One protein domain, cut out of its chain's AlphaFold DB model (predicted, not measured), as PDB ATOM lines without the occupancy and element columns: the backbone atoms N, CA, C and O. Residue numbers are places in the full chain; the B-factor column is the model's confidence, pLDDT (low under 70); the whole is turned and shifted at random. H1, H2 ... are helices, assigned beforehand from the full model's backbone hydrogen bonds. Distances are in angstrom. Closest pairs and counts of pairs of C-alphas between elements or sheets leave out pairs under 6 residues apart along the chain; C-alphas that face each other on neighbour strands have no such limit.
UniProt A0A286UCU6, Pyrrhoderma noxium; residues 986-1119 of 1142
ATOM      1  N   LEU A 986     246.893 354.992 170.626       83.50
ATOM      2  CA  LEU A 986     248.336 354.702 170.633       83.50
ATOM      3  C   LEU A 986     248.702 353.540 171.570       83.50
ATOM      4  O   LEU A 986     249.551 352.721 171.222       83.50
ATOM      5  N   TRP A 987     248.040 353.432 172.727       86.25
ATOM      6  CA  TRP A 987     248.269 352.340 173.677       86.25
ATOM      7  C   TRP A 987     248.002 350.959 173.061       86.25
ATOM      8  O   TRP A 987     248.755 350.028 173.324       86.25
ATOM      9  N   LYS A 988     247.020 350.824 172.159       87.44
ATOM     10  CA  LYS A 988     246.735 349.553 171.472       87.44
ATOM     11  C   LYS A 988     247.923 349.105 170.623       87.44
ATOM     12  O   LYS A 988     248.304 347.943 170.673       87.44
ATOM     13  N   ALA A 989     248.570 350.044 169.929       85.69
ATOM     14  CA  ALA A 989     249.794 349.769 169.181       85.69
ATOM     15  C   ALA A 989     250.990 349.463 170.105       85.69
ATOM     16  O   ALA A 989     251.818 348.625 169.755       85.69
ATOM     17  N   LEU A 990     251.086 350.093 171.285       87.31
ATOM     18  CA  LEU A 990     252.120 349.768 172.279       87.31
ATOM     19  C   LEU A 990     251.950 348.341 172.839       87.31
ATOM     20  O   LEU A 990     252.950 347.645 172.984       87.31
ATOM     21  N   VAL A 991     250.721 347.857 173.057       87.44
ATOM     22  CA  VAL A 991     250.473 346.433 173.365       87.44
ATOM     23  C   VAL A 991     250.827 345.555 172.155       87.44
ATOM     24  O   VAL A 991     251.669 344.661 172.246       87.44
ATOM     25  N   GLU A 992     250.230 345.831 170.989       85.19
ATOM     26  CA  GLU A 992     250.315 344.966 169.805       85.19
ATOM     27  C   GLU A 992     251.731 344.847 169.224       85.19
ATOM     28  O   GLU A 992     252.103 343.770 168.761       85.19
ATOM     29  N   LEU A 993     252.526 345.921 169.240       80.81
ATOM     30  CA  LEU A 993     253.857 345.983 168.620       80.81
ATOM     31  C   LEU A 993     254.983 346.204 169.636       80.81
ATOM     32  O   LEU A 993     256.102 345.762 169.398       80.81
ATOM     33  N   GLY A 994     254.703 346.896 170.745       78.25
ATOM     34  CA  GLY A 994     255.668 347.169 171.813       78.25
ATOM     35  C   GLY A 994     255.837 346.022 172.814       78.25
ATOM     36  O   GLY A 994     256.824 346.013 173.541       78.25
ATOM     37  N   GLY A 995     254.914 345.051 172.846       81.06
ATOM     38  CA  GLY A 995     255.021 343.865 173.705       81.06
ATOM     39  C   GLY A 995     254.842 344.141 175.201       81.06
ATOM     40  O   GLY A 995     255.313 343.353 176.017       81.06
ATOM     41  N   VAL A 996     254.193 345.252 175.561       88.00
ATOM     42  CA  VAL A 996     253.923 345.645 176.954       88.00
ATOM     43  C   VAL A 996     252.486 345.357 177.386       88.00
ATOM     44  O   VAL A 996     251.574 345.263 176.566       88.00
ATOM     45  N   GLU A 997     252.306 345.244 178.699       90.75
ATOM     46  CA  GLU A 997     251.020 345.063 179.376       90.75
ATOM     47  C   GLU A 997     250.108 346.299 179.193       90.75
ATOM     48  O   GLU A 997     250.576 347.403 178.904       90.75
ATOM     49  N   GLU A 998     248.787 346.123 179.306       89.75
ATOM     50  CA  GLU A 998     247.811 347.150 178.903       89.75
ATOM     51  C   GLU A 998     247.870 348.426 179.764       89.75
ATOM     52  O   GLU A 998     247.774 349.535 179.235       89.75
ATOM     53  N   ASP A 999     248.078 348.291 181.073       89.19
ATOM     54  CA  ASP A 999     248.242 349.413 182.004       89.19
ATOM     55  C   ASP A 999     249.526 350.206 181.706       89.19
ATOM     56  O   ASP A 999     249.489 351.436 181.632       89.19
ATOM     57  N   VAL A1000     250.635 349.511 181.427       92.44
ATOM     58  CA  VAL A1000     251.903 350.100 180.966       92.44
ATOM     59  C   VAL A1000     251.690 350.847 179.649       92.44
ATOM     60  O   VAL A1000     252.122 351.989 179.500       92.44
ATOM     61  N   ALA A1001     250.971 350.253 178.696       91.06
ATOM     62  CA  ALA A1001     250.672 350.882 177.416       91.06
ATOM     63  C   ALA A1001     249.813 352.155 177.562       91.06
ATOM     64  O   ALA A1001     250.129 353.180 176.949       91.06
ATOM     65  N   LYS A1002     248.760 352.119 178.394       89.50
ATOM     66  CA  LYS A1002     247.918 353.283 178.735       89.50
ATOM     67  C   LYS A1002     248.741 354.377 179.428       89.50
ATOM     68  O   LYS A1002     248.648 355.552 179.061       89.50
ATOM     69  N   TYR A1003     249.583 354.001 180.389       92.38
ATOM     70  CA  TYR A1003     250.439 354.914 181.147       92.38
ATOM     71  C   TYR A1003     251.500 355.590 180.273       92.38
ATOM     72  O   TYR A1003     251.654 356.812 180.325       92.38
ATOM     73  N   LEU A1004     252.198 354.832 179.422       93.19
ATOM     74  CA  LEU A1004     253.208 355.382 178.521       93.19
ATOM     75  C   LEU A1004     252.575 356.304 177.470       93.19
ATOM     76  O   LEU A1004     253.097 357.393 177.224       93.19
ATOM     77  N   ALA A1005     251.421 355.932 176.903       90.31
ATOM     78  CA  ALA A1005     250.696 356.777 175.952       90.31
ATOM     79  C   ALA A1005     250.186 358.100 176.565       90.31
ATOM     80  O   ALA A1005     250.106 359.093 175.844       90.31
ATOM     81  N   SER A1006     249.880 358.131 177.869       89.00
ATOM     82  CA  SER A1006     249.438 359.324 178.626       89.00
ATOM     83  C   SER A1006     250.554 360.042 179.409       89.00
ATOM     84  O   SER A1006     250.327 361.070 180.047       89.00
ATOM     85  N   SER A1007     251.787 359.531 179.355       92.69
ATOM     86  CA  SER A1007     252.960 360.169 179.972       92.69
ATOM     87  C   SER A1007     253.969 360.670 178.938       92.69
ATOM     88  O   SER A1007     254.535 361.743 179.122       92.69
ATOM     89  N   TYR A1008     254.176 359.955 177.830       94.19
ATOM     90  CA  TYR A1008     255.199 360.278 176.821       94.19
ATOM     91  C   TYR A1008     254.620 360.581 175.435       94.19
ATOM     92  O   TYR A1008     255.344 361.027 174.542       94.19
ATOM     93  N   GLY A1009     253.328 360.329 175.221       92.19
ATOM     94  CA  GLY A1009     252.711 360.489 173.912       92.19
ATOM     95  C   GLY A1009     253.413 359.601 172.882       92.19
ATOM     96  O   GLY A1009     253.759 358.453 173.167       92.19
ATOM     97  N   SER A1010     253.714 360.133 171.699       89.00
ATOM     98  CA  SER A1010     254.481 359.414 170.672       89.00
ATOM     99  C   SER A1010     255.927 359.075 171.077       89.00
ATOM    100  O   SER A1010     256.509 358.162 170.485       89.00
ATOM    101  N   ARG A1011     256.494 359.711 172.118       91.06
ATOM    102  CA  ARG A1011     257.820 359.363 172.672       91.06
ATOM    103  C   ARG A1011     257.818 358.062 173.478       91.06
ATOM    104  O   ARG A1011     258.893 357.557 173.788       91.06
ATOM    105  N   ALA A1012     256.655 357.456 173.744       91.88
ATOM    106  CA  ALA A1012     256.559 356.121 174.345       91.88
ATOM    107  C   ALA A1012     257.394 355.069 173.586       91.88
ATOM    108  O   ALA A1012     258.027 354.214 174.199       91.88
ATOM    109  N   TRP A1013     257.487 355.174 172.254       89.12
ATOM    110  CA  TRP A1013     258.353 354.308 171.444       89.12
ATOM    111  C   TRP A1013     259.844 354.471 171.748       89.12
ATOM    112  O   TRP A1013     260.603 353.515 171.622       89.12
ATOM    113  N   ASP A1014     260.272 355.679 172.107       88.56
ATOM    114  CA  ASP A1014     261.668 355.991 172.403       88.56
ATOM    115  C   ASP A1014     262.024 355.596 173.851       88.56
ATOM    116  O   ASP A1014     263.153 355.175 174.102       88.56
ATOM    117  N   VAL A1015     261.040 355.598 174.765       91.50
ATOM    118  CA  VAL A1015     261.130 354.925 176.075       91.50
ATOM    119  C   VAL A1015     261.338 353.421 175.891       91.50
ATOM    120  O   VAL A1015     262.339 352.897 176.369       91.50
ATOM    121  N   LEU A1016     260.472 352.724 175.141       89.12
ATOM    122  CA  LEU A1016     260.592 351.267 174.948       89.12
ATOM    123  C   LEU A1016     261.940 350.852 174.327       89.12
ATOM    124  O   LEU A1016     262.503 349.828 174.720       89.12
ATOM    125  N   ARG A1017     262.513 351.665 173.421       85.50
ATOM    126  CA  ARG A1017     263.872 351.429 172.883       85.50
ATOM    127  C   ARG A1017     264.969 351.538 173.942       85.50
ATOM    128  O   ARG A1017     265.985 350.871 173.805       85.50
ATOM    129  N   CYS A1018     264.777 352.326 174.998       85.38
ATOM    130  CA  CYS A1018     265.719 352.386 176.118       85.38
ATOM    131  C   CYS A1018     265.664 351.136 177.017       85.38
ATOM    132  O   CYS A1018     266.517 350.997 177.887       85.38
ATOM    133  N   GLY A1019     264.697 350.230 176.814       80.56
ATOM    134  CA  GLY A1019     264.652 348.906 177.449       80.56
ATOM    135  C   GLY A1019     265.380 347.802 176.678       80.56
ATOM    136  O   GLY A1019     265.509 346.698 177.195       80.56
ATOM    137  N   ILE A1020     265.855 348.079 175.461       74.69
ATOM    138  CA  ILE A1020     266.610 347.120 174.646       74.69
ATOM    139  C   ILE A1020     268.084 347.146 175.097       74.69
ATOM    140  O   ILE A1020     268.679 348.230 175.112       74.69
ATOM    141  N   PRO A1021     268.694 346.000 175.456       64.12
ATOM    142  CA  PRO A1021     270.118 345.929 175.771       64.12
ATOM    143  C   PRO A1021     270.977 346.371 174.583       64.12
ATOM    144  O   PRO A1021     270.833 345.873 173.469       64.12
ATOM    145  N   THR A1022     271.884 347.318 174.818       58.91
ATOM    146  CA  THR A1022     272.839 347.791 173.810       58.91
ATOM    147  C   THR A1022     274.168 347.062 173.966       58.91
ATOM    148  O   THR A1022     275.002 347.477 174.778       58.91
ATOM    149  N   ASP A1023     274.383 346.006 173.181       43.25
ATOM    150  CA  ASP A1023     275.642 345.254 173.159       43.25
ATOM    151  C   ASP A1023     276.828 346.164 172.784       43.25
ATOM    152  O   ASP A1023     277.056 346.510 171.624       43.25
ATOM    153  N   GLY A1024     277.606 346.567 173.791       42.22
ATOM    154  CA  GLY A1024     278.917 347.196 173.617       42.22
ATOM    155  C   GLY A1024     278.966 348.713 173.384       42.22
ATOM    156  O   GLY A1024     280.069 349.239 173.230       42.22
ATOM    157  N   GLY A1025     277.854 349.467 173.395       40.69
ATOM    158  CA  GLY A1025     277.981 350.934 173.375       40.69
ATOM    159  C   GLY A1025     276.722 351.796 173.250       40.69
ATOM    160  O   GLY A1025     275.765 351.456 172.556       40.69
ATOM    161  N   VAL A1026     276.824 352.998 173.837       41.56
ATOM    162  CA  VAL A1026     275.801 354.065 173.954       41.56
ATOM    163  C   VAL A1026     275.225 354.551 172.608       41.56
ATOM    164  O   VAL A1026     274.165 355.168 172.585       41.56
ATOM    165  N   ASN A1027     275.888 354.253 171.483       38.44
ATOM    166  CA  ASN A1027     275.508 354.691 170.130       38.44
ATOM    167  C   ASN A1027     275.139 353.543 169.164       38.44
ATOM    168  O   ASN A1027     275.057 353.766 167.953       38.44
ATOM    169  N   THR A1028     274.886 352.323 169.652       39.75
ATOM    170  CA  THR A1028     274.253 351.292 168.810       39.75
ATOM    171  C   THR A1028     272.806 351.693 168.516       39.75
ATOM    172  O   THR A1028     271.910 351.582 169.347       39.75
ATOM    173  N   SER A1029     272.582 352.223 167.313       40.34
ATOM    174  CA  SER A1029     271.248 352.614 166.856       40.34
ATOM    175  C   SER A1029     270.364 351.376 166.716       40.34
ATOM    176  O   SER A1029     270.481 350.659 165.721       40.34
ATOM    177  N   VAL A1030     269.470 351.165 167.693       44.38
ATOM    178  CA  VAL A1030     268.331 350.235 167.598       44.38
ATOM    179  C   VAL A1030     267.693 350.415 166.225       44.38
ATOM    180  O   VAL A1030     267.250 351.515 165.868       44.38
ATOM    181  N   LYS A1031     267.704 349.361 165.410       44.00
ATOM    182  CA  LYS A1031     267.237 349.443 164.032       44.00
ATOM    183  C   LYS A1031     265.728 349.628 164.053       44.00
ATOM    184  O   LYS A1031     265.004 349.133 164.913       44.00
ATOM    185  N   LYS A1032     265.217 350.290 163.017       42.50
ATOM    186  CA  LYS A1032     263.780 350.559 162.829       42.50
ATOM    187  C   LYS A1032     262.923 349.287 162.633       42.50
ATOM    188  O   LYS A1032     261.721 349.401 162.414       42.50
ATOM    189  N   THR A1033     263.565 348.120 162.661       43.19
ATOM    190  CA  THR A1033     263.052 346.757 162.483       43.19
ATOM    191  C   THR A1033     263.047 345.930 163.767       43.19
ATOM    192  O   THR A1033     262.522 344.823 163.736       43.19
ATOM    193  N   ASP A1034     263.667 346.405 164.851       54.72
ATOM    194  CA  ASP A1034     263.895 345.577 166.037       54.72
ATOM    195  C   ASP A1034     262.566 345.314 166.763       54.72
ATOM    196  O   ASP A1034     261.797 346.230 167.070       54.72
ATOM    197  N   ASN A1035     262.268 344.032 166.971       61.00
ATOM    198  CA  ASN A1035     260.971 343.560 167.433       61.00
ATOM    199  C   ASN A1035     260.887 343.661 168.961       61.00
ATOM    200  O   ASN A1035     261.422 342.815 169.672       61.00
ATOM    201  N   PHE A1036     260.197 344.679 169.481       65.31
ATOM    202  CA  PHE A1036     260.106 344.922 170.927       65.31
ATOM    203  C   PHE A1036     259.604 343.710 171.734       65.31
ATOM    204  O   PHE A1036     259.994 343.562 172.888       65.31
ATOM    205  N   LYS A1037     258.812 342.809 171.131       64.25
ATOM    206  CA  LYS A1037     258.337 341.566 171.773       64.25
ATOM    207  C   LYS A1037     259.447 340.591 172.172       64.25
ATOM    208  O   LYS A1037     259.214 339.749 173.031       64.25
ATOM    209  N   GLU A1038     260.627 340.688 171.566       63.72
ATOM    210  CA  GLU A1038     261.796 339.874 171.928       63.72
ATOM    211  C   GLU A1038     262.500 340.408 173.192       63.72
ATOM    212  O   GLU A1038     263.272 339.685 173.820       63.72
ATOM    213  N   TYR A1039     262.191 341.639 173.620       69.19
ATOM    214  CA  TYR A1039     262.824 342.318 174.751       69.19
ATOM    215  C   TYR A1039     261.818 342.568 175.879       69.19
ATOM    216  O   TYR A1039     261.102 343.572 175.887       69.19
ATOM    217  N   LYS A1040     261.790 341.660 176.865       73.81
ATOM    218  CA  LYS A1040     260.932 341.781 178.053       73.81
ATOM    219  C   LYS A1040     261.214 343.094 178.793       73.81
ATOM    220  O   LYS A1040     262.243 343.235 179.449       73.81
ATOM    221  N   GLN A1041     260.275 344.033 178.718       84.75
ATOM    222  CA  GLN A1041     260.339 345.288 179.463       84.75
ATOM    223  C   GLN A1041     260.152 345.011 180.961       84.75
ATOM    224  O   GLN A1041     259.240 344.286 181.358       84.75
ATOM    225  N   GLU A1042     261.013 345.586 181.799       89.00
ATOM    226  CA  GLU A1042     260.986 345.362 183.246       89.00
ATOM    227  C   GLU A1042     260.346 346.546 183.983       89.00
ATOM    228  O   GLU A1042     260.763 347.695 183.807       89.00
ATOM    229  N   ARG A1043     259.362 346.270 184.849       93.81
ATOM    230  CA  ARG A1043     258.771 347.274 185.744       93.81
ATOM    231  C   ARG A1043     259.777 347.730 186.807       93.81
ATOM    232  O   ARG A1043     260.558 346.933 187.332       93.81
ATOM    233  N   ILE A1044     259.723 349.008 187.189       93.31
ATOM    234  CA  ILE A1044     260.483 349.515 188.341       93.31
ATOM    235  C   ILE A1044     259.972 348.819 189.613       93.31
ATOM    236  O   ILE A1044     260.738 348.098 190.254       93.31
ATOM    237  N   HIS A1045     258.674 348.970 189.905       94.81
ATOM    238  CA  HIS A1045     257.945 348.307 190.993       94.81
ATOM    239  C   HIS A1045     256.783 347.472 190.415       94.81
ATOM    240  O   HIS A1045     256.112 347.972 189.509       94.81
ATOM    241  N   PRO A1046     256.488 346.252 190.911       92.00
ATOM    242  CA  PRO A1046     255.453 345.394 190.320       92.00
ATOM    243  C   PRO A1046     254.042 346.005 190.292       92.00
ATOM    244  O   PRO A1046     253.329 345.814 189.315       92.00
ATOM    245  N   SER A1047     253.651 346.769 191.319       89.56
ATOM    246  CA  SER A1047     252.302 347.358 191.438       89.56
ATOM    247  C   SER A1047     252.080 348.649 190.639       89.56
ATOM    248  O   SER A1047     251.059 349.307 190.827       89.56
ATOM    249  N   HIS A1048     253.033 349.066 189.799       91.25
ATOM    250  CA  HIS A1048     252.938 350.311 189.037       91.25
ATOM    251  C   HIS A1048     253.289 350.102 187.557       91.25
ATOM    252  O   HIS A1048     254.149 349.276 187.242       91.25
ATOM    253  N   PRO A1049     252.685 350.872 186.632       93.12
ATOM    254  CA  PRO A1049     252.913 350.761 185.185       93.12
ATOM    255  C   PRO A1049     254.261 351.343 184.705       93.12
ATOM    256  O   PRO A1049     254.473 351.526 183.509       93.12
ATOM    257  N   THR A1050     255.166 351.665 185.632       94.56
ATOM    258  CA  THR A1050     256.449 352.330 185.368       94.56
ATOM    259  C   THR A1050     257.555 351.337 185.012       94.56
ATOM    260  O   THR A1050     257.699 350.333 185.714       94.56
ATOM    261  N   LEU A1051     258.405 351.640 184.031       94.69
ATOM    262  CA  LEU A1051     259.470 350.757 183.527       94.69
ATOM    263  C   LEU A1051     260.893 351.239 183.855       94.69
ATOM    264  O   LEU A1051     261.170 352.436 183.873       94.69
ATOM    265  N   LEU A1052     261.850 350.314 184.001       92.25
ATOM    266  CA  LEU A1052     263.284 350.652 184.074       92.25
ATOM    267  C   LEU A1052     263.779 351.408 182.830       92.25
ATOM    268  O   LEU A1052     264.704 352.218 182.913       92.25
ATOM    269  N   SER A1053     263.143 351.182 181.680       92.06
ATOM    270  CA  SER A1053     263.435 351.892 180.437       92.06
ATOM    271  C   SER A1053     263.093 353.388 180.504       92.06
ATOM    272  O   SER A1053     263.749 354.181 179.828       92.06
ATOM    273  N   GLU A1054     262.184 353.813 181.392       95.44
ATOM    274  CA  GLU A1054     261.960 355.234 181.697       95.44
ATOM    275  C   GLU A1054     263.128 355.859 182.458       95.44
ATOM    276  O   GLU A1054     263.457 357.010 182.197       95.44
ATOM    277  N   VAL A1055     263.796 355.121 183.355       93.75
ATOM    278  CA  VAL A1055     264.992 355.612 184.070       93.75
ATOM    279  C   VAL A1055     266.093 355.938 183.059       93.75
ATOM    280  O   VAL A1055     266.655 357.035 183.062       93.75
ATOM    281  N   ARG A1056     266.340 355.002 182.131       91.69
ATOM    282  CA  ARG A1056     267.324 355.169 181.054       91.69
ATOM    283  C   ARG A1056     266.912 356.291 180.094       91.69
ATOM    284  O   ARG A1056     267.739 357.137 179.763       91.69
ATOM    285  N   TYR A1057     265.635 356.380 179.711       94.00
ATOM    286  CA  TYR A1057     265.128 357.482 178.885       94.00
ATOM    287  C   TYR A1057     265.263 358.851 179.580       94.00
ATOM    288  O   TYR A1057     265.724 359.808 178.960       94.00
ATOM    289  N   ALA A1058     264.949 358.948 180.874       94.50
ATOM    290  CA  ALA A1058     265.019 360.178 181.658       94.50
ATOM    291  C   ALA A1058     266.442 360.758 181.728       94.50
ATOM    292  O   ALA A1058     266.631 361.961 181.531       94.50
ATOM    293  N   VAL A1059     267.453 359.913 181.954       89.88
ATOM    294  CA  VAL A1059     268.868 360.330 181.953       89.88
ATOM    295  C   VAL A1059     269.347 360.661 180.533       89.88
ATOM    296  O   VAL A1059     270.051 361.655 180.322       89.88
ATOM    297  N   ARG A1060     268.952 359.858 179.534       88.44
ATOM    298  CA  ARG A1060     269.404 360.021 178.143       88.44
ATOM    299  C   ARG A1060     268.809 361.244 177.438       88.44
ATOM    300  O   ARG A1060     269.554 361.887 176.697       88.44
ATOM    301  N   TYR A1061     267.524 361.539 177.670       91.75
ATOM    302  CA  TYR A1061     266.699 362.484 176.898       91.75
ATOM    303  C   TYR A1061     266.018 363.589 177.727       91.75
ATOM    304  O   TYR A1061     265.601 364.581 177.141       91.75
ATOM    305  N   GLU A1062     265.879 363.452 179.051       95.25
ATOM    306  CA  GLU A1062     265.116 364.402 179.895       95.25
ATOM    307  C   GLU A1062     265.959 365.055 181.005       95.25
ATOM    308  O   GLU A1062     265.420 365.560 181.993       95.25
ATOM    309  N   TYR A1063     267.284 365.039 180.828       94.19
ATOM    310  CA  TYR A1063     268.303 365.636 181.701       94.19
ATOM    311  C   TYR A1063     268.286 365.186 183.175       94.19
ATOM    312  O   TYR A1063     268.867 365.879 184.010       94.19
ATOM    313  N   ALA A1064     267.682 364.044 183.520       92.19
ATOM    314  CA  ALA A1064     267.665 363.560 184.904       92.19
ATOM    315  C   ALA A1064     269.086 363.281 185.436       92.19
ATOM    316  O   ALA A1064     269.927 362.717 184.729       92.19
ATOM    317  N   ARG A1065     269.350 363.688 186.684       88.56
ATOM    318  CA  ARG A1065     270.633 363.537 187.399       88.56
ATOM    319  C   ARG A1065     270.483 363.038 188.837       88.56
ATOM    320  O   ARG A1065     271.469 362.578 189.407       88.56
ATOM    321  N   SER A1066     269.279 363.072 189.404       84.62
ATOM    322  CA  SER A1066     268.948 362.494 190.708       84.62
ATOM    323  C   SER A1066     267.835 361.445 190.608       84.62
ATOM    324  O   SER A1066     267.026 361.454 189.680       84.62
ATOM    325  N   VAL A1067     267.748 360.549 191.596       84.12
ATOM    326  CA  VAL A1067     266.646 359.570 191.679       84.12
ATOM    327  C   VAL A1067     265.293 360.266 191.915       84.12
ATOM    328  O   VAL A1067     264.272 359.794 191.414       84.12
ATOM    329  N   GLY A1068     265.281 361.431 192.578       82.19
ATOM    330  CA  GLY A1068     264.085 362.269 192.723       82.19
ATOM    331  C   GLY A1068     263.561 362.795 191.382       82.19
ATOM    332  O   GLY A1068     262.356 362.805 191.153       82.19
ATOM    333  N   ASP A1069     264.440 363.130 190.433       88.25
ATOM    334  CA  ASP A1069     264.036 363.566 189.082       88.25
ATOM    335  C   ASP A1069     263.189 362.501 188.385       88.25
ATOM    336  O   ASP A1069     262.232 362.816 187.674       88.25
ATOM    337  N   VAL A1070     263.532 361.234 188.623       91.44
ATOM    338  CA  VAL A1070     262.846 360.072 188.069       91.44
ATOM    339  C   VAL A1070     261.575 359.768 188.862       91.44
ATOM    340  O   VAL A1070     260.499 359.766 188.271       91.44
ATOM    341  N   LEU A1071     261.668 359.557 190.181       90.00
ATOM    342  CA  LEU A1071     260.547 359.087 191.009       90.00
ATOM    343  C   LEU A1071     259.501 360.165 191.334       90.00
ATOM    344  O   LEU A1071     258.324 359.835 191.465       90.00
ATOM    345  N   GLU A1072     259.883 361.437 191.435       87.19
ATOM    346  CA  GLU A1072     258.958 362.551 191.703       87.19
ATOM    347  C   GLU A1072     258.448 363.177 190.396       87.19
ATOM    348  O   GLU A1072     257.255 363.436 190.254       87.19
ATOM    349  N   ARG A1073     259.343 363.425 189.423       90.12
ATOM    350  CA  ARG A1073     259.034 364.268 188.249       90.12
ATOM    351  C   ARG A1073     258.804 363.515 186.940       90.12
ATOM    352  O   ARG A1073     257.890 363.892 186.210       90.12
ATOM    353  N   ARG A1074     259.595 362.487 186.598       93.81
ATOM    354  CA  ARG A1074     259.384 361.746 185.335       93.81
ATOM    355  C   ARG A1074     258.278 360.701 185.465       93.81
ATOM    356  O   ARG A1074     257.389 360.699 184.624       93.81
ATOM    357  N   THR A1075     258.279 359.877 186.515       93.06
ATOM    358  CA  THR A1075     257.255 358.835 186.726       93.06
ATOM    359  C   THR A1075     256.107 359.297 187.631       93.06
ATOM    360  O   THR A1075     254.942 358.992 187.355       93.06
ATOM    361  N   ARG A1076     256.431 360.101 188.659       92.62
ATOM    362  CA  ARG A1076     255.563 360.555 189.772       92.62
ATOM    363  C   ARG A1076     255.216 359.486 190.814       92.62
ATOM    364  O   ARG A1076     254.355 359.737 191.654       92.62
ATOM    365  N   MET A1077     255.891 358.333 190.808       91.25
ATOM    366  CA  MET A1077     255.664 357.263 191.791       91.25
ATOM    367  C   MET A1077     255.706 357.783 193.237       91.25
ATOM    368  O   MET A1077     254.791 357.491 193.991       91.25
ATOM    369  N   ALA A1078     256.671 358.638 193.597       89.62
ATOM    370  CA  ALA A1078     256.805 359.177 194.958       89.62
ATOM    371  C   ALA A1078     255.621 360.056 195.419       89.62
ATOM    372  O   ALA A1078     255.406 360.216 196.617       89.62
ATOM    373  N   TYR A1079     254.831 360.606 194.489       90.31
ATOM    374  CA  TYR A1079     253.595 361.326 194.811       90.31
ATOM    375  C   TYR A1079     252.358 360.413 194.821       90.31
ATOM    376  O   TYR A1079     251.345 360.783 195.411       90.31
ATOM    377  N   VAL A1080     252.406 359.232 194.202       90.69
ATOM    378  CA  VAL A1080     251.294 358.259 194.208       90.69
ATOM    379  C   VAL A1080     251.410 357.301 195.396       90.69
ATOM    380  O   VAL A1080     250.415 357.033 196.066       90.69
ATOM    381  N   ASP A1081     252.619 356.809 195.662       91.56
ATOM    382  CA  ASP A1081     252.932 355.822 196.693       91.56
ATOM    383  C   ASP A1081     254.401 355.981 197.142       91.56
ATOM    384  O   ASP A1081     255.345 355.610 196.433       91.56
ATOM    385  N   GLU A1082     254.609 356.579 198.322       88.00
ATOM    386  CA  GLU A1082     255.946 356.797 198.892       88.00
ATOM    387  C   GLU A1082     256.625 355.460 199.225       88.00
ATOM    388  O   GLU A1082     257.834 355.310 199.043       88.00
ATOM    389  N   HIS A1083     255.858 354.464 199.677       88.12
ATOM    390  CA  HIS A1083     256.389 353.170 200.095       88.12
ATOM    391  C   HIS A1083     256.929 352.372 198.897       88.12
ATOM    392  O   HIS A1083     258.059 351.875 198.939       88.12
ATOM    393  N   ALA A1084     256.176 352.319 197.796       90.31
ATOM    394  CA  ALA A1084     256.632 351.736 196.540       90.31
ATOM    395  C   ALA A1084     257.866 352.472 195.996       90.31
ATOM    396  O   ALA A1084     258.869 351.823 195.690       90.31
ATOM    397  N   ALA A1085     257.849 353.812 195.963       88.81
ATOM    398  CA  ALA A1085     258.995 354.619 195.530       88.81
ATOM    399  C   ALA A1085     260.253 354.376 196.383       88.81
ATOM    400  O   ALA A1085     261.360 354.270 195.851       88.81
ATOM    401  N   ARG A1086     260.089 354.225 197.702       86.19
ATOM    402  CA  ARG A1086     261.171 353.913 198.643       86.19
ATOM    403  C   ARG A1086     261.754 352.520 198.409       86.19
ATOM    404  O   ARG A1086     262.973 352.379 198.406       86.19
ATOM    405  N   SER A1087     260.908 351.514 198.169       91.00
ATOM    406  CA  SER A1087     261.347 350.125 197.945       91.00
ATOM    407  C   SER A1087     262.227 349.949 196.698       91.00
ATOM    408  O   SER A1087     263.064 349.051 196.652       91.00
ATOM    409  N   VAL A1088     262.083 350.832 195.700       91.50
ATOM    410  CA  VAL A1088     262.836 350.784 194.433       91.50
ATOM    411  C   VAL A1088     263.952 351.823 194.325       91.50
ATOM    412  O   VAL A1088     264.617 351.889 193.291       91.50
ATOM    413  N   TRP A1089     264.186 352.625 195.369       86.06
ATOM    414  CA  TRP A1089     265.164 353.720 195.351       86.06
ATOM    415  C   TRP A1089     266.564 353.260 194.918       86.06
ATOM    416  O   TRP A1089     267.168 353.864 194.034       86.06
ATOM    417  N   GLU A1090     267.057 352.152 195.480       84.38
ATOM    418  CA  GLU A1090     268.376 351.597 195.144       84.38
ATOM    419  C   GLU A1090     268.418 351.021 193.720       84.38
ATOM    420  O   GLU A1090     269.385 351.238 192.994       84.38
ATOM    421  N   LYS A1091     267.333 350.372 193.275       88.00
ATOM    422  CA  LYS A1091     267.184 349.832 191.913       88.00
ATOM    423  C   LYS A1091     267.263 350.944 190.857       88.00
ATOM    424  O   LYS A1091     267.988 350.814 189.871       88.00
ATOM    425  N   VAL A1092     266.561 352.058 191.082       87.94
ATOM    426  CA  VAL A1092     266.615 353.241 190.205       87.94
ATOM    427  C   VAL A1092     267.970 353.946 190.314       87.94
ATOM    428  O   VAL A1092     268.514 354.361 189.294       87.94
ATOM    429  N   GLY A1093     268.546 354.036 191.518       83.81
ATOM    430  CA  GLY A1093     269.872 354.610 191.752       83.81
ATOM    431  C   GLY A1093     270.997 353.886 191.009       83.81
ATOM    432  O   GLY A1093     271.843 354.548 190.412       83.81
ATOM    433  N   THR A1094     270.975 352.551 190.971       84.81
ATOM    434  CA  THR A1094     271.938 351.742 190.207       84.81
ATOM    435  C   THR A1094     271.837 352.020 188.706       84.81
ATOM    436  O   THR A1094     272.836 352.385 188.091       84.81
ATOM    437  N   VAL A1095     270.634 351.954 188.123       85.56
ATOM    438  CA  VAL A1095     270.433 352.223 186.683       85.56
ATOM    439  C   VAL A1095     270.773 353.675 186.319       85.56
ATOM    440  O   VAL A1095     271.357 353.932 185.268       85.56
ATOM    441  N   LEU A1096     270.463 354.637 187.193       85.44
ATOM    442  CA  LEU A1096     270.843 356.038 187.002       85.44
ATOM    443  C   LEU A1096     272.367 356.231 187.067       85.44
ATOM    444  O   LEU A1096     272.904 357.003 186.273       85.44
ATOM    445  N   LYS A1097     273.074 355.517 187.956       81.25
ATOM    446  CA  LYS A1097     274.544 355.516 187.991       81.25
ATOM    447  C   LYS A1097     275.121 354.961 186.686       81.25
ATOM    448  O   LYS A1097     275.944 355.636 186.078       81.25
ATOM    449  N   GLU A1098     274.669 353.785 186.238       82.62
ATOM    450  CA  GLU A1098     275.124 353.165 184.981       82.62
ATOM    451  C   GLU A1098     275.046 354.140 183.797       82.62
ATOM    452  O   GLU A1098     276.021 354.325 183.075       82.62
ATOM    453  N   GLU A1099     273.899 354.795 183.609       82.69
ATOM    454  CA  GLU A1099     273.658 355.704 182.480       82.69
ATOM    455  C   GLU A1099     274.492 356.993 182.533       82.69
ATOM    456  O   GLU A1099     274.818 357.565 181.488       82.69
ATOM    457  N   LEU A1100     274.851 357.458 183.733       81.81
ATOM    458  CA  LEU A1100     275.728 358.615 183.910       81.81
ATOM    459  C   LEU A1100     277.200 358.240 183.727       81.81
ATOM    460  O   LEU A1100     277.906 358.931 182.992       81.81
ATOM    461  N   ASP A1101     277.654 357.135 184.313       71.19
ATOM    462  CA  ASP A1101     279.041 356.677 184.200       71.19
ATOM    463  C   ASP A1101     279.362 356.213 182.762       71.19
ATOM    464  O   ASP A1101     280.435 356.508 182.240       71.19
ATOM    465  N   LEU A1102     278.401 355.617 182.039       59.25
ATOM    466  CA  LEU A1102     278.531 355.317 180.601       59.25
ATOM    467  C   LEU A1102     278.709 356.569 179.719       59.25
ATOM    468  O   LEU A1102     279.236 356.458 178.608       59.25
ATOM    469  N   ARG A1103     278.277 357.750 180.187       61.12
ATOM    470  CA  ARG A1103     278.523 359.048 179.532       61.12
ATOM    471  C   ARG A1103     279.795 359.741 180.052       61.12
ATOM    472  O   ARG A1103     280.438 360.445 179.277       61.12
ATOM    473  N   ARG A1104     280.199 359.516 181.307       54.97
ATOM    474  CA  ARG A1104     281.448 360.018 181.914       54.97
ATOM    475  C   ARG A1104     282.629 359.058 181.697       54.97
ATOM    476  O   ARG A1104     283.072 358.385 182.624       54.97
ATOM    477  N   ARG A1105     283.190 359.013 180.482       39.72
ATOM    478  CA  ARG A1105     284.439 358.249 180.247       39.72
ATOM    479  C   ARG A1105     285.678 358.822 180.950       39.72
ATOM    480  O   ARG A1105     286.630 358.078 181.154       39.72
ATOM    481  N   GLU A1106     285.601 360.060 181.430       38.31
ATOM    482  CA  GLU A1106     286.445 360.583 182.502       38.31
ATOM    483  C   GLU A1106     285.596 361.318 183.562       38.31
ATOM    484  O   GLU A1106     284.482 361.771 183.289       38.31
ATOM    485  N   VAL A1107     286.200 361.493 184.745       35.44
ATOM    486  CA  VAL A1107     285.733 362.210 185.953       35.44
ATOM    487  C   VAL A1107     284.790 361.435 186.888       35.44
ATOM    488  O   VAL A1107     283.608 361.207 186.638       35.44
ATOM    489  N   GLU A1108     285.352 361.121 188.054       38.16
ATOM    490  CA  GLU A1108     284.751 360.444 189.198       38.16
ATOM    491  C   GLU A1108     283.928 361.417 190.067       38.16
ATOM    492  O   GLU A1108     284.453 362.397 190.589       38.16
ATOM    493  N   ILE A1109     282.628 361.147 190.253       40.44
ATOM    494  CA  ILE A1109     281.784 361.822 191.261       40.44
ATOM    495  C   ILE A1109     280.850 360.777 191.886       40.44
ATOM    496  O   ILE A1109     279.841 360.404 191.279       40.44
ATOM    497  N   GLN A1110     281.192 360.298 193.089       40.91
ATOM    498  CA  GLN A1110     280.504 359.181 193.765       40.91
ATOM    499  C   GLN A1110     279.999 359.465 195.195       40.91
ATOM    500  O   GLN A1110     279.125 358.742 195.668       40.91
ATOM    501  N   GLU A1111     280.489 360.496 195.894       36.25
ATOM    502  CA  GLU A1111     280.247 360.617 197.345       36.25
ATOM    503  C   GLU A1111     278.990 361.420 197.733       36.25
ATOM    504  O   GLU A1111     278.260 361.019 198.643       36.25
ATOM    505  N   ASN A1112     278.661 362.507 197.021       35.47
ATOM    506  CA  ASN A1112     277.531 363.383 197.386       35.47
ATOM    507  C   ASN A1112     276.148 362.706 197.299       35.47
ATOM    508  O   ASN A1112     275.212 363.121 197.979       35.47
ATOM    509  N   THR A1113     275.995 361.622 196.535       37.31
ATOM    510  CA  THR A1113     274.745 360.839 196.530       37.31
ATOM    511  C   THR A1113     274.530 360.099 197.860       37.31
ATOM    512  O   THR A1113     273.390 359.867 198.267       37.31
ATOM    513  N   ARG A1114     275.610 359.769 198.586       29.72
ATOM    514  CA  ARG A1114     275.558 359.030 199.858       29.72
ATOM    515  C   ARG A1114     275.256 359.920 201.068       29.72
ATOM    516  O   ARG A1114     274.704 359.430 202.050       29.72
ATOM    517  N   SER A1115     275.526 361.225 200.999       30.97
ATOM    518  CA  SER A1115     275.096 362.184 202.032       30.97
ATOM    519  C   SER A1115     273.599 362.526 201.925       30.97
ATOM    520  O   SER A1115     272.941 362.724 202.951       30.97
ATOM    521  N   GLY A1116     273.024 362.497 200.715       32.59
ATOM    522  CA  GLY A1116     271.576 362.625 200.476       32.59
ATOM    523  C   GLY A1116     270.737 361.570 201.217       32.59
ATOM    524  O   GLY A1116     269.730 361.905 201.845       32.59
ATOM    525  N   LEU A1117     271.210 360.316 201.231       34.97
ATOM    526  CA  LEU A1117     270.595 359.186 201.947       34.97
ATOM    527  C   LEU A1117     270.417 359.446 203.456       34.97
ATOM    528  O   LEU A1117     269.366 359.138 204.009       34.97
ATOM    529  N   ASN A1118     271.398 360.073 204.117       28.66
ATOM    530  CA  ASN A1118     271.336 360.373 205.557       28.66
ATOM    531  C   ASN A1118     270.627 361.698 205.896       28.66
ATOM    532  O   ASN A1118     270.274 361.927 207.058       28.66
ATOM    533  N   SER A1119     270.425 362.587 204.919       31.81
ATOM    534  CA  SER A1119     269.924 363.955 205.142       31.81
ATOM    535  C   SER A1119     268.438 364.153 204.826       31.81
ATOM    536  O   SER A1119     267.881 365.171 205.222       31.81
TER     537      SER A1119
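What this domain is: This is residues 986 to 1119 of the 1142 residues of a protein of Pyrrhoderma noxium (UniProt A0A286UCU6). H4 lies near the middle of a body of short, mostly crossed helices: the longest helix, H8, and H5 pack on it from one side, and a cluster of H1, H2 and H3 meets it through H3 on the other. H6 and H7 lead round from H5 to H8, the long stretch 1018 to 1051 loops out without a named element, and residues 1114 to 1119 of H9 stick out beyond H8. The printed part has 134 residues with nine named helices, H1 to H9 in chain order, and no named strand; the class is all helix. It is compact, with a radius of gyration of the C-alphas of 15.1 A, and spans 44 by 35 by 20 A.

How they stand to each other: H8, residues 1089 to 1101, touches H4, residues 1052 to 1061, at a steep tilt of 39 degrees, the same way; the closest C-alphas, of Arg 1056 and Glu 1099, are 6.5 A apart. H5, residues 1067 to 1074, touches H8 about perpendicular at 86 degrees, closest at the C-alphas of Val 1067 and Gly 1093, 5.9 A. H5 also touches H4, at 85 degrees, closest at the C-alphas of Val 1055 and Val 1070, 6.4 A. H6, residues 1077 to 1080, touches H5 only at the corner, and touches H7, residues 1082 to 1087, only at the corner too; H7 and H8 meet only through their link. H3, residues 1009 to 1017, touches H4, only just about perpendicular at 73 degrees, with the C-alphas of Val 1015 and Tyr 1057 closest at 5.5 A. H1, residues 986 to 994, touches H3 at a shallow tilt of 17 degrees, the same way, closest at the C-alphas of Gly 994 and Leu 1016, 7.1 A. H2, residues 998 to 1007, touches H1 at a steep tilt of 56 degrees, opposite ways, closest at the C-alphas of Trp 987 and Ala 1001, 4.7 A. H9, residues 1112 to 1119, touches no helix. Each O i to N i+4 pair is within hydrogen-bond range in H1, H2, H4, H5, H7 and H8; H3 has 3 of 5, H9 has 1 of 4 with 2 of 5 O i to N i+3 pairs, and H6 is too short for an i+4 pair.

Where its parts are: H8 is 18.0 A long from C-alpha 1089 at (265.164, 353.720, 195.351) to C-alpha 1101. H3, H4 and H2 measure 14.4, 14.3 and 14.0 A. H1 begins at C-alpha 986, (248.336, 354.702, 170.633), and H9 ends at C-alpha 1119, (269.924, 363.955, 205.142).

The domain as a whole: The C-alphas farthest apart, of Thr 1033 and Ser 1119, are 46.5 A apart. The printed part has no cut, and H3 to H4 is the long link. Mean pLDDT of the printed part is 76.6; residues 1021 to 1039 and 1102 to 1119 are under 70.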